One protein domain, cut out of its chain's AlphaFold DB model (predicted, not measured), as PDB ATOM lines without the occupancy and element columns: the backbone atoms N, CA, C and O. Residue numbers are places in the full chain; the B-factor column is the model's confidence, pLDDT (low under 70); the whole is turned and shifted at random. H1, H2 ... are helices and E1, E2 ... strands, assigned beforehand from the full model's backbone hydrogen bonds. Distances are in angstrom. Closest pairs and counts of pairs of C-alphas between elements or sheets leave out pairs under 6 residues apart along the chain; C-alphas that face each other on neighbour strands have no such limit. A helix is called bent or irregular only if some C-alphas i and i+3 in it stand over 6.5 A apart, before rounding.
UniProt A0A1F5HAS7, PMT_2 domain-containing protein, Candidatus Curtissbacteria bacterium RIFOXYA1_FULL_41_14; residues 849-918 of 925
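AT A GLANCE: This is residues 849 to 918 of the 925 residues of the protein "PMT_2 domain-containing protein" of Candidatus Curtissbacteria bacterium RIFOXYA1_FULL_41_14 (UniProt A0A1F5HAS7). A small, strongly twisted sheet of four strands, E1 to E4, forms a head at one end, and the long helix H1 reaches away from it like a handle, its residues 849 to 858 sticking out free. The short helix H2 sits beside the strands of the head, and the short helix H3 folds back to the inner end of the handle. The printed part has 70 residues, with three named helices and four named strands in the order H1 E1 E2 E3 E4 H2 H3; the sheet runs E1 E2 E3 E4, antiparallel throughout, and the class is mixed, helices and strands. The whole is loose, with a radius of gyration of the C-alphas of 14.3 A and spans of 46 by 22 by 20 A, the handle making much of the length.

HOW THE PARTS SIT: The sheet is a meander, each strand the antiparallel neighbour of the one before. E1, residues 869 to 874, is an edge strand and forms a hairpin with E2, residues 877 to 884, at 148 degrees between their directions; N 872 and O 879 are 2.8 A apart, within hydrogen-bond range. E2 bends by 58 degrees at residue 881. E2 and E3, residues 888 to 893, form a hairpin at 149 degrees, with N 882 and O 890 within hydrogen-bond range at 2.8 A. E3 and the other edge strand, E4, residues 896 to 901, form a hairpin at 152 degrees, with N 889 and O 900 within hydrogen-bond range at 2.8 A. From edge to edge the strands' lines turn by 84 degrees. H2, residues 904 to 908, is on the sheet at a height over the sheet of 8.4 A, beside the strands and over none of them. H1, residues 849 to 866, is not on the sheet. With residues 863 to 866 alone it touches H3, residues 914 to 918; their closest C-alphas, those of Leu 866 and Ser 914, are 5.2 A apart. H2 and H3 are apart. Every O i to N i+4 pair is within hydrogen-bond range in H2 and H3, and 12 of 14 are in H1.

IN THESE COORDINATES: E2 is 20.3 A long from first to last C-alpha, E1 16.3 A, E4 14.0 A and E3 12.2 A. C-alpha 869, where E1 begins, is at (-7.972, -16.055, -9.337). H1 measures 24.7 A from C-alpha 849 at (-35.197, -5.732, -2.761) to C-alpha 866; it has a kink of 36 degrees near residue 859 and is irregular, but only just, with C-alphas 858 and 861 6.8 A apart. H2 is 5.9 A long, and H3, 6.4 A long, ends at C-alpha 918 at (-22.205, -17.013, -5.532).

THE WHOLE: The C-alphas of Thr 850 and Thr 896, the two farthest apart, are 47.2 A from each other. Without residues 849 to 858, the body spans 33 by 22 by 20 A. The printed part has no cut, and its six links are tight. The mean pLDDT of the printed part is 87.2, and no printed residue is under 70.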
ATOM      1  N   LEU A 849     -35.806  -5.918  -1.439       80.75
ATOM      2  CA  LEU A 849     -35.197  -5.732  -2.761       80.75
ATOM      3  C   LEU A 849     -34.169  -4.596  -2.750       80.75
ATOM      4  O   LEU A 849     -33.082  -4.731  -3.319       80.75
ATOM      5  N   THR A 850     -34.486  -3.488  -2.080       79.31
ATOM      6  CA  THR A 850     -33.567  -2.358  -1.920       79.31
ATOM      7  C   THR A 850     -32.292  -2.803  -1.205       79.31
ATOM      8  O   THR A 850     -31.189  -2.582  -1.715       79.31
ATOM      9  N   LEU A 851     -32.424  -3.516  -0.085       80.25
ATOM     10  CA  LEU A 851     -31.293  -4.053   0.672       80.25
ATOM     11  C   LEU A 851     -30.456  -5.049  -0.150       80.25
ATOM     12  O   LEU A 851     -29.230  -4.938  -0.184       80.25
ATOM     13  N   LEU A 852     -31.095  -5.967  -0.884       83.44
ATOM     14  CA  LEU A 852     -30.409  -6.908  -1.780       83.44
ATOM     15  C   LEU A 852     -29.694  -6.212  -2.942       83.44
ATOM     16  O   LEU A 852     -28.616  -6.639  -3.365       83.44
ATOM     17  N   THR A 853     -30.267  -5.127  -3.458       82.12
ATOM     18  CA  THR A 853     -29.636  -4.315  -4.503       82.12
ATOM     19  C   THR A 853     -28.365  -3.655  -3.969       82.12
ATOM     20  O   THR A 853     -27.332  -3.681  -4.642       82.12
ATOM     21  N   TYR A 854     -28.397  -3.114  -2.746       80.25
ATOM     22  CA  TYR A 854     -27.201  -2.586  -2.083       80.25
ATOM     23  C   TYR A 854     -26.166  -3.677  -1.802       80.25
ATOM     24  O   TYR A 854     -24.996  -3.489  -2.135       80.25
ATOM     25  N   TYR A 855     -26.589  -4.836  -1.287       83.44
ATOM     26  CA  TYR A 855     -25.714  -5.993  -1.088       83.44
ATOM     27  C   TYR A 855     -24.985  -6.368  -2.384       83.44
ATOM     28  O   TYR A 855     -23.761  -6.485  -2.397       83.44
ATOM     29  N   ASN A 856     -25.703  -6.480  -3.505       81.31
ATOM     30  CA  ASN A 856     -25.087  -6.826  -4.784       81.31
ATOM     31  C   ASN A 856     -24.122  -5.750  -5.295       81.31
ATOM     32  O   ASN A 856     -23.063  -6.105  -5.812       81.31
ATOM     33  N   LYS A 857     -24.423  -4.459  -5.099       80.25
ATOM     34  CA  LYS A 857     -23.491  -3.367  -5.432       80.25
ATOM     35  C   LYS A 857     -22.198  -3.432  -4.614       80.25
ATOM     36  O   LYS A 857     -21.128  -3.231  -5.180       80.25
ATOM     37  N   ILE A 858     -22.286  -3.738  -3.319       79.69
ATOM     38  CA  ILE A 858     -21.126  -3.843  -2.417       79.69
ATOM     39  C   ILE A 858     -20.306  -5.101  -2.714       79.69
ATOM     40  O   ILE A 858     -19.080  -5.056  -2.760       79.69
ATOM     41  N   MET A 859     -20.973  -6.230  -2.952       80.38
ATOM     42  CA  MET A 859     -20.298  -7.503  -3.198       80.38
ATOM     43  C   MET A 859     -19.699  -7.609  -4.600       80.38
ATOM     44  O   MET A 859     -18.812  -8.432  -4.813       80.38
ATOM     45  N   PHE A 860     -20.164  -6.812  -5.565       80.50
ATOM     46  CA  PHE A 860     -19.662  -6.830  -6.937       80.50
ATOM     47  C   PHE A 860     -18.135  -6.641  -7.054       80.50
ATOM     48  O   PHE A 860     -17.505  -7.524  -7.641       80.50
ATOM     49  N   PRO A 861     -17.502  -5.584  -6.500       79.56
ATOM     50  CA  PRO A 861     -16.048  -5.411  -6.589       79.56
ATOM     51  C   PRO A 861     -15.280  -6.576  -5.955       79.56
ATOM     52  O   PRO A 861     -14.294  -7.040  -6.521       79.56
ATOM     53  N   ILE A 862     -15.780  -7.118  -4.838       80.88
ATOM     54  CA  ILE A 862     -15.179  -8.271  -4.153       80.88
ATOM     55  C   ILE A 862     -15.242  -9.514  -5.048       80.88
ATOM     56  O   ILE A 862     -14.227 -10.165  -5.290       80.88
ATOM     57  N   LYS A 863     -16.423  -9.824  -5.601       82.38
ATOM     58  CA  LYS A 863     -16.609 -10.937  -6.545       82.38
ATOM     59  C   LYS A 863     -15.717 -10.767  -7.777       82.38
ATOM     60  O   LYS A 863     -15.131 -11.744  -8.230       82.38
ATOM     61  N   SER A 864     -15.600  -9.548  -8.305       81.69
ATOM     62  CA  SER A 864     -14.760  -9.245  -9.468       81.69
ATOM     63  C   SER A 864     -13.276  -9.481  -9.186       81.69
ATOM     64  O   SER A 864     -12.596 -10.055 -10.029       81.69
ATOM     65  N   LEU A 865     -12.788  -9.093  -8.004       83.19
ATOM     66  CA  LEU A 865     -11.405  -9.331  -7.591       83.19
ATOM     67  C   LEU A 865     -11.120 -10.833  -7.456       83.19
ATOM     68  O   LEU A 865     -10.131 -11.332  -7.983       83.19
ATOM     69  N   LEU A 866     -12.023 -11.580  -6.816       85.75
ATOM     70  CA  LEU A 866     -11.873 -13.028  -6.652       85.75
ATOM     71  C   LEU A 866     -11.919 -13.779  -7.991       85.75
ATOM     72  O   LEU A 866     -11.204 -14.768  -8.146       85.75
ATOM     73  N   LYS A 867     -12.698 -13.294  -8.971       86.06
ATOM     74  CA  LYS A 867     -12.771 -13.861 -10.333       86.06
ATOM     75  C   LYS A 867     -11.446 -13.826 -11.091       86.06
ATOM     76  O   LYS A 867     -11.302 -14.592 -12.044       86.06
ATOM     77  N   ILE A 868     -10.500 -12.981 -10.674       89.31
ATOM     78  CA  ILE A 868      -9.142 -12.942 -11.229       89.31
ATOM     79  C   ILE A 868      -8.405 -14.235 -10.887       89.31
ATOM     80  O   ILE A 868      -7.708 -14.774 -11.739       89.31
ATOM     81  N   PHE A 869      -8.573 -14.772  -9.676       92.12
ATOM     82  CA  PHE A 869      -7.972 -16.055  -9.337       92.12
ATOM     83  C   PHE A 869      -8.740 -17.184 -10.021       92.12
ATOM     84  O   PHE A 869      -9.950 -17.348  -9.822       92.12
ATOM     85  N   LYS A 870      -8.019 -17.967 -10.817       92.38
ATOM     86  CA  LYS A 870      -8.560 -19.059 -11.617       92.38
ATOM     87  C   LYS A 870      -7.804 -20.343 -11.323       92.38
ATOM     88  O   LYS A 870      -6.581 -20.331 -11.218       92.38
ATOM     89  N   TYR A 871      -8.530 -21.450 -11.223       93.12
ATOM     90  CA  TYR A 871      -7.949 -22.782 -11.098       93.12
ATOM     91  C   TYR A 871      -8.780 -23.839 -11.834       93.12
ATOM     92  O   TYR A 871      -9.995 -23.711 -11.977       93.12
ATOM     93  N   SER A 872      -8.118 -24.880 -12.331       93.44
ATOM     94  CA  SER A 872      -8.723 -26.006 -13.045       93.44
ATOM     95  C   SER A 872      -7.785 -27.225 -13.047       93.44
ATOM     96  O   SER A 872      -6.647 -27.148 -12.578       93.44
ATOM     97  N   ARG A 873      -8.247 -28.354 -13.591       90.94
ATOM     98  CA  ARG A 873      -7.409 -29.499 -13.974       90.94
ATOM     99  C   ARG A 873      -7.567 -29.735 -15.475       90.94
ATOM    100  O   ARG A 873      -8.687 -29.909 -15.939       90.94
ATOM    101  N   ILE A 874      -6.457 -29.731 -16.208       86.62
ATOM    102  CA  ILE A 874      -6.414 -29.973 -17.659       86.62
ATOM    103  C   ILE A 874      -5.546 -31.206 -17.865       86.62
ATOM    104  O   ILE A 874      -4.400 -31.193 -17.421       86.62
ATOM    105  N   ASP A 875      -6.094 -32.266 -18.457       85.94
ATOM    106  CA  ASP A 875      -5.397 -33.549 -18.645       85.94
ATOM    107  C   ASP A 875      -4.739 -34.041 -17.343       85.94
ATOM    108  O   ASP A 875      -3.543 -34.314 -17.273       85.94
ATOM    109  N   SER A 876      -5.513 -34.032 -16.250       87.75
ATOM    110  CA  SER A 876      -5.065 -34.358 -14.882       87.75
ATOM    111  C   SER A 876      -3.989 -33.437 -14.281       87.75
ATOM    112  O   SER A 876      -3.615 -33.608 -13.121       87.75
ATOM    113  N   THR A 877      -3.549 -32.402 -14.999       91.38
ATOM    114  CA  THR A 877      -2.544 -31.442 -14.533       91.38
ATOM    115  C   THR A 877      -3.213 -30.254 -13.829       91.38
ATOM    116  O   THR A 877      -4.016 -29.542 -14.450       91.38
ATOM    117  N   PRO A 878      -2.911 -29.985 -12.542       92.56
ATOM    118  CA  PRO A 878      -3.466 -28.837 -11.834       92.56
ATOM    119  C   PRO A 878      -2.954 -27.540 -12.458       92.56
ATOM    120  O   PRO A 878      -1.758 -27.363 -12.658       92.56
ATOM    121  N   THR A 879      -3.863 -26.631 -12.780       94.06
ATOM    122  CA  THR A 879      -3.548 -25.340 -13.395       94.06
ATOM    123  C   THR A 879      -4.175 -24.242 -12.548       94.06
ATOM    124  O   THR A 879      -5.385 -24.273 -12.334       94.06
ATOM    125  N   PHE A 880      -3.396 -23.287 -12.045       93.94
ATOM    126  CA  PHE A 880      -3.915 -22.198 -11.210       93.94
ATOM    127  C   PHE A 880      -3.084 -20.920 -11.333       93.94
ATOM    128  O   PHE A 880      -1.887 -20.970 -11.607       93.94
ATOM    129  N   GLY A 881      -3.715 -19.765 -11.134       91.81
ATOM    130  CA  GLY A 881      -3.042 -18.478 -11.259       91.81
ATOM    131  C   GLY A 881      -3.990 -17.289 -11.334       91.81
ATOM    132  O   GLY A 881      -5.177 -17.381 -11.013       91.81
ATOM    133  N   LEU A 882      -3.449 -16.163 -11.785       91.56
ATOM    134  CA  LEU A 882      -4.175 -14.920 -12.006       91.56
ATOM    135  C   LEU A 882      -4.541 -14.785 -13.485       91.56
ATOM    136  O   LEU A 882      -3.686 -14.838 -14.369       91.56
ATOM    137  N   SER A 883      -5.829 -14.603 -13.747       90.56
ATOM    138  CA  SER A 883      -6.361 -14.276 -15.061       90.56
ATOM    139  C   SER A 883      -5.905 -12.882 -15.469       90.56
ATOM    140  O   SER A 883      -6.118 -11.911 -14.745       90.56
ATOM    141  N   VAL A 884      -5.369 -12.773 -16.676       88.94
ATOM    142  CA  VAL A 884      -5.067 -11.502 -17.345       88.94
ATOM    143  C   VAL A 884      -5.846 -11.434 -18.673       88.94
ATOM    144  O   VAL A 884      -6.515 -12.412 -19.025       88.94
ATOM    145  N   PRO A 885      -5.870 -10.286 -19.379       86.25
ATOM    146  CA  PRO A 885      -6.602 -10.151 -20.640       86.25
ATOM    147  C   PRO A 885      -6.255 -11.233 -21.680       86.25
ATOM    148  O   PRO A 885      -5.209 -11.877 -21.604       86.25
ATOM    149  N   ASP A 886      -7.149 -11.424 -22.653       83.88
ATOM    150  CA  ASP A 886      -7.012 -12.392 -23.757       83.88
ATOM    151  C   ASP A 886      -6.949 -13.867 -23.337       83.88
ATOM    152  O   ASP A 886      -6.259 -14.674 -23.954       83.88
ATOM    153  N   SER A 887      -7.695 -14.230 -22.288       89.38
ATOM    154  CA  SER A 887      -7.788 -15.612 -21.793       89.38
ATOM    155  C   SER A 887      -6.436 -16.224 -21.420       89.38
ATOM    156  O   SER A 887      -6.183 -17.414 -21.625       89.38
ATOM    157  N   LYS A 888      -5.564 -15.388 -20.855       91.81
ATOM    158  CA  LYS A 888      -4.248 -15.778 -20.363       91.81
ATOM    159  C   LYS A 888      -4.263 -15.955 -18.849       91.81
ATOM    160  O   LYS A 888      -4.935 -15.220 -18.123       91.81
ATOM    161  N   LEU A 889      -3.478 -16.912 -18.372       93.00
ATOM    162  CA  LEU A 889      -3.261 -17.184 -16.957       93.00
ATOM    163  C   LEU A 889      -1.780 -17.017 -16.629       93.00
ATOM    164  O   LEU A 889      -0.948 -17.717 -17.202       93.00
ATOM    165  N   ILE A 890      -1.467 -16.133 -15.688       94.56
ATOM    166  CA  ILE A 890      -0.136 -16.035 -15.086       94.56
ATOM    167  C   ILE A 890      -0.145 -16.891 -13.824       94.56
ATOM    168  O   ILE A 890      -0.871 -16.590 -12.872       94.56
ATOM    169  N   GLY A 891       0.622 -17.973 -13.811       92.88
ATOM    170  CA  GLY A 891       0.627 -18.902 -12.686       92.88
ATOM    171  C   GLY A 891       1.342 -20.197 -13.019       92.88
ATOM    172  O   GLY A 891       2.388 -20.170 -13.659       92.88
ATOM    173  N   PHE A 892       0.773 -21.319 -12.593       92.38
ATOM    174  CA  PHE A 892       1.381 -22.639 -12.705       92.38
ATOM    175  C   PHE A 892       0.488 -23.598 -13.494       92.38
ATOM    176  O   PHE A 892      -0.727 -23.643 -13.283       92.38
ATOM    177  N   LYS A 893       1.107 -24.404 -14.363       91.19
ATOM    178  CA  LYS A 893       0.535 -25.631 -14.937       91.19
ATOM    179  C   LYS A 893       1.392 -26.805 -14.454       91.19
ATOM    180  O   LYS A 893       2.544 -26.957 -14.862       91.19
ATOM    181  N   GLY A 894       0.861 -27.595 -13.525       88.19
ATOM    182  CA  GLY A 894       1.629 -28.563 -12.746       88.19
ATOM    183  C   GLY A 894       2.635 -27.834 -11.858       88.19
ATOM    184  O   GLY A 894       2.251 -26.991 -11.051       88.19
ATOM    185  N   TYR A 895       3.920 -28.119 -12.060       84.62
ATOM    186  CA  TYR A 895       5.035 -27.437 -11.390       84.62
ATOM    187  C   TYR A 895       5.696 -26.354 -12.257       84.62
ATOM    188  O   TYR A 895       6.668 -25.737 -11.831       84.62
ATOM    189  N   THR A 896       5.185 -26.107 -13.468       88.75
ATOM    190  CA  THR A 896       5.800 -25.176 -14.423       88.75
ATOM    191  C   THR A 896       5.173 -23.787 -14.284       88.75
ATOM    192  O   THR A 896       3.981 -23.652 -14.585       88.75
ATOM    193  N   PRO A 897       5.913 -22.752 -13.840       93.00
ATOM    194  CA  PRO A 897       5.431 -21.377 -13.866       93.00
ATOM    195  C   PRO A 897       5.431 -20.828 -15.298       93.00
ATOM    196  O   PRO A 897       6.304 -21.159 -16.100       93.00
ATOM    197  N   GLY A 898       4.482 -19.957 -15.631       92.62
ATOM    198  CA  GLY A 898       4.450 -19.320 -16.944       92.62
ATOM    199  C   GLY A 898       3.200 -18.492 -17.215       92.62
ATOM    200  O   GLY A 898       2.366 -18.260 -16.334       92.62
ATOM    201  N   ILE A 899       3.090 -18.050 -18.469       93.69
ATOM    202  CA  ILE A 899       1.895 -17.413 -19.023       93.69
ATOM    203  C   ILE A 899       1.265 -18.403 -19.998       93.69
ATOM    204  O   ILE A 899       1.831 -18.699 -21.049       93.69
ATOM    205  N   PHE A 900       0.090 -18.910 -19.653       92.50
ATOM    206  CA  PHE A 900      -0.616 -19.913 -20.447       92.50
ATOM    207  C   PHE A 900      -1.801 -19.264 -21.150       92.50
ATOM    208  O   PHE A 900      -2.590 -18.577 -20.505       92.50
ATOM    209  N   SER A 901      -1.922 -19.469 -22.460       92.81
ATOM    210  CA  SER A 901      -3.063 -18.988 -23.245       92.81
ATOM    211  C   SER A 901      -4.072 -20.114 -23.421       92.81
ATOM    212  O   SER A 901      -3.691 -21.251 -23.695       92.81
ATOM    213  N   PHE A 902      -5.352 -19.793 -23.276       90.56
ATOM    214  CA  PHE A 902      -6.449 -20.744 -23.404       90.56
ATOM    215  C   PHE A 902      -7.524 -20.183 -24.331       90.56
ATOM    216  O   PHE A 902      -7.725 -18.971 -24.409       90.56
ATOM    217  N   GLU A 903      -8.281 -21.064 -24.982       89.56
ATOM    218  CA  GLU A 903      -9.511 -20.645 -25.649       89.56
ATOM    219  C   GLU A 903     -10.499 -20.058 -24.640       89.56
ATOM    220  O   GLU A 903     -10.624 -20.538 -23.510       89.56
ATOM    221  N   PHE A 904     -11.230 -19.017 -25.047       89.25
ATOM    222  CA  PHE A 904     -12.069 -18.254 -24.127       89.25
ATOM    223  C   PHE A 904     -13.115 -19.111 -23.402       89.25
ATOM    224  O   PHE A 904     -13.213 -19.004 -22.181       89.25
ATOM    225  N   GLN A 905     -13.850 -19.968 -24.118       88.69
ATOM    226  CA  GLN A 905     -14.900 -20.800 -23.511       88.69
ATOM    227  C   GLN A 905     -14.339 -21.858 -22.553       88.69
ATOM    228  O   GLN A 905     -14.953 -22.172 -21.534       88.69
ATOM    229  N   SER A 906     -13.149 -22.382 -22.837       87.25
ATOM    230  CA  SER A 906     -12.447 -23.300 -21.936       87.25
ATOM    231  C   SER A 906     -11.948 -22.564 -20.690       87.25
ATOM    232  O   SER A 906     -12.119 -23.033 -19.565       87.25
ATOM    233  N   PHE A 907     -11.399 -21.364 -20.872       88.69
ATOM    234  CA  PHE A 907     -10.862 -20.541 -19.793       88.69
ATOM    235  C   PHE A 907     -11.937 -19.966 -18.865       88.69
ATOM    236  O   PHE A 907     -11.754 -19.896 -17.646       88.69
ATOM    237  N   SER A 908     -13.088 -19.567 -19.410       86.94
ATOM    238  CA  SER A 908     -14.182 -18.978 -18.633       86.94
ATOM    239  C   SER A 908     -14.732 -19.948 -17.582       86.94
ATOM    240  O   SER A 908     -15.151 -19.495 -16.511       86.94
ATOM    241  N   LYS A 909     -14.640 -21.259 -17.846       85.31
ATOM    242  CA  LYS A 909     -15.054 -22.361 -16.962       85.31
ATOM    243  C   LYS A 909     -14.086 -22.647 -15.812       85.31
ATOM    244  O   LYS A 909     -14.446 -23.401 -14.910       85.31
ATOM    245  N   PHE A 910     -12.889 -22.051 -15.799       90.19
ATOM    246  CA  PHE A 910     -11.972 -22.218 -14.671       90.19
ATOM    247  C   PHE A 910     -12.656 -21.725 -13.395       90.19
ATOM    248  O   PHE A 910     -13.245 -20.634 -13.363       90.19
ATOM    249  N   LEU A 911     -12.553 -22.537 -12.348       90.00
ATOM    250  CA  LEU A 911     -13.121 -22.244 -11.048       90.00
ATOM    251  C   LEU A 911     -12.432 -21.023 -10.441       90.00
ATOM    252  O   LEU A 911     -11.288 -20.695 -10.753       90.00
ATOM    253  N   SER A 912     -13.157 -20.338  -9.569       89.75
ATOM    254  CA  SER A 912     -12.674 -19.179  -8.831       89.75
ATOM    255  C   SER A 912     -13.250 -19.219  -7.417       89.75
ATOM    256  O   SER A 912     -14.398 -19.643  -7.258       89.75
ATOM    257  N   PRO A 913     -12.525 -18.714  -6.401       87.06
ATOM    258  CA  PRO A 913     -13.047 -18.516  -5.051       87.06
ATOM    259  C   PRO A 913     -14.347 -17.702  -5.001       87.06
ATOM    260  O   PRO A 913     -15.108 -17.818  -4.041       87.06
ATOM    261  N   SER A 914     -14.656 -16.909  -6.039       84.50
ATOM    262  CA  SER A 914     -15.925 -16.179  -6.126       84.50
ATOM    263  C   SER A 914     -17.153 -17.099  -6.092       84.50
ATOM    264  O   SER A 914     -18.229 -16.651  -5.694       84.50
ATOM    265  N   SER A 915     -17.012 -18.371  -6.485       79.94
ATOM    266  CA  SER A 915     -18.097 -19.362  -6.501       79.94
ATOM    267  C   SER A 915     -18.696 -19.618  -5.111       79.94
ATOM    268  O   SER A 915     -19.906 -19.805  -5.003       79.94
ATOM    269  N   LEU A 916     -17.890 -19.528  -4.044       80.56
ATOM    270  CA  LEU A 916     -18.331 -19.676  -2.648       80.56
ATOM    271  C   LEU A 916     -19.278 -18.553  -2.207       80.56
ATOM    272  O   LEU A 916     -20.164 -18.759  -1.381       80.56
ATOM    273  N   ILE A 917     -19.090 -17.351  -2.754       78.38
ATOM    274  CA  ILE A 917     -19.976 -16.208  -2.503       78.38
ATOM    275  C   ILE A 917     -21.226 -16.323  -3.380       78.38
ATOM    276  O   ILE A 917     -22.322 -15.968  -2.956       78.38
ATOM    277  N   GLU A 918     -21.081 -16.811  -4.615       76.25
ATOM    278  CA  GLU A 918     -22.205 -17.013  -5.532       76.25
ATOM    279  C   GLU A 918     -23.176 -18.106  -5.064       76.25
ATOM    280  O   GLU A 918     -24.376 -17.956  -5.279       76.25
TER     281      GLU A 918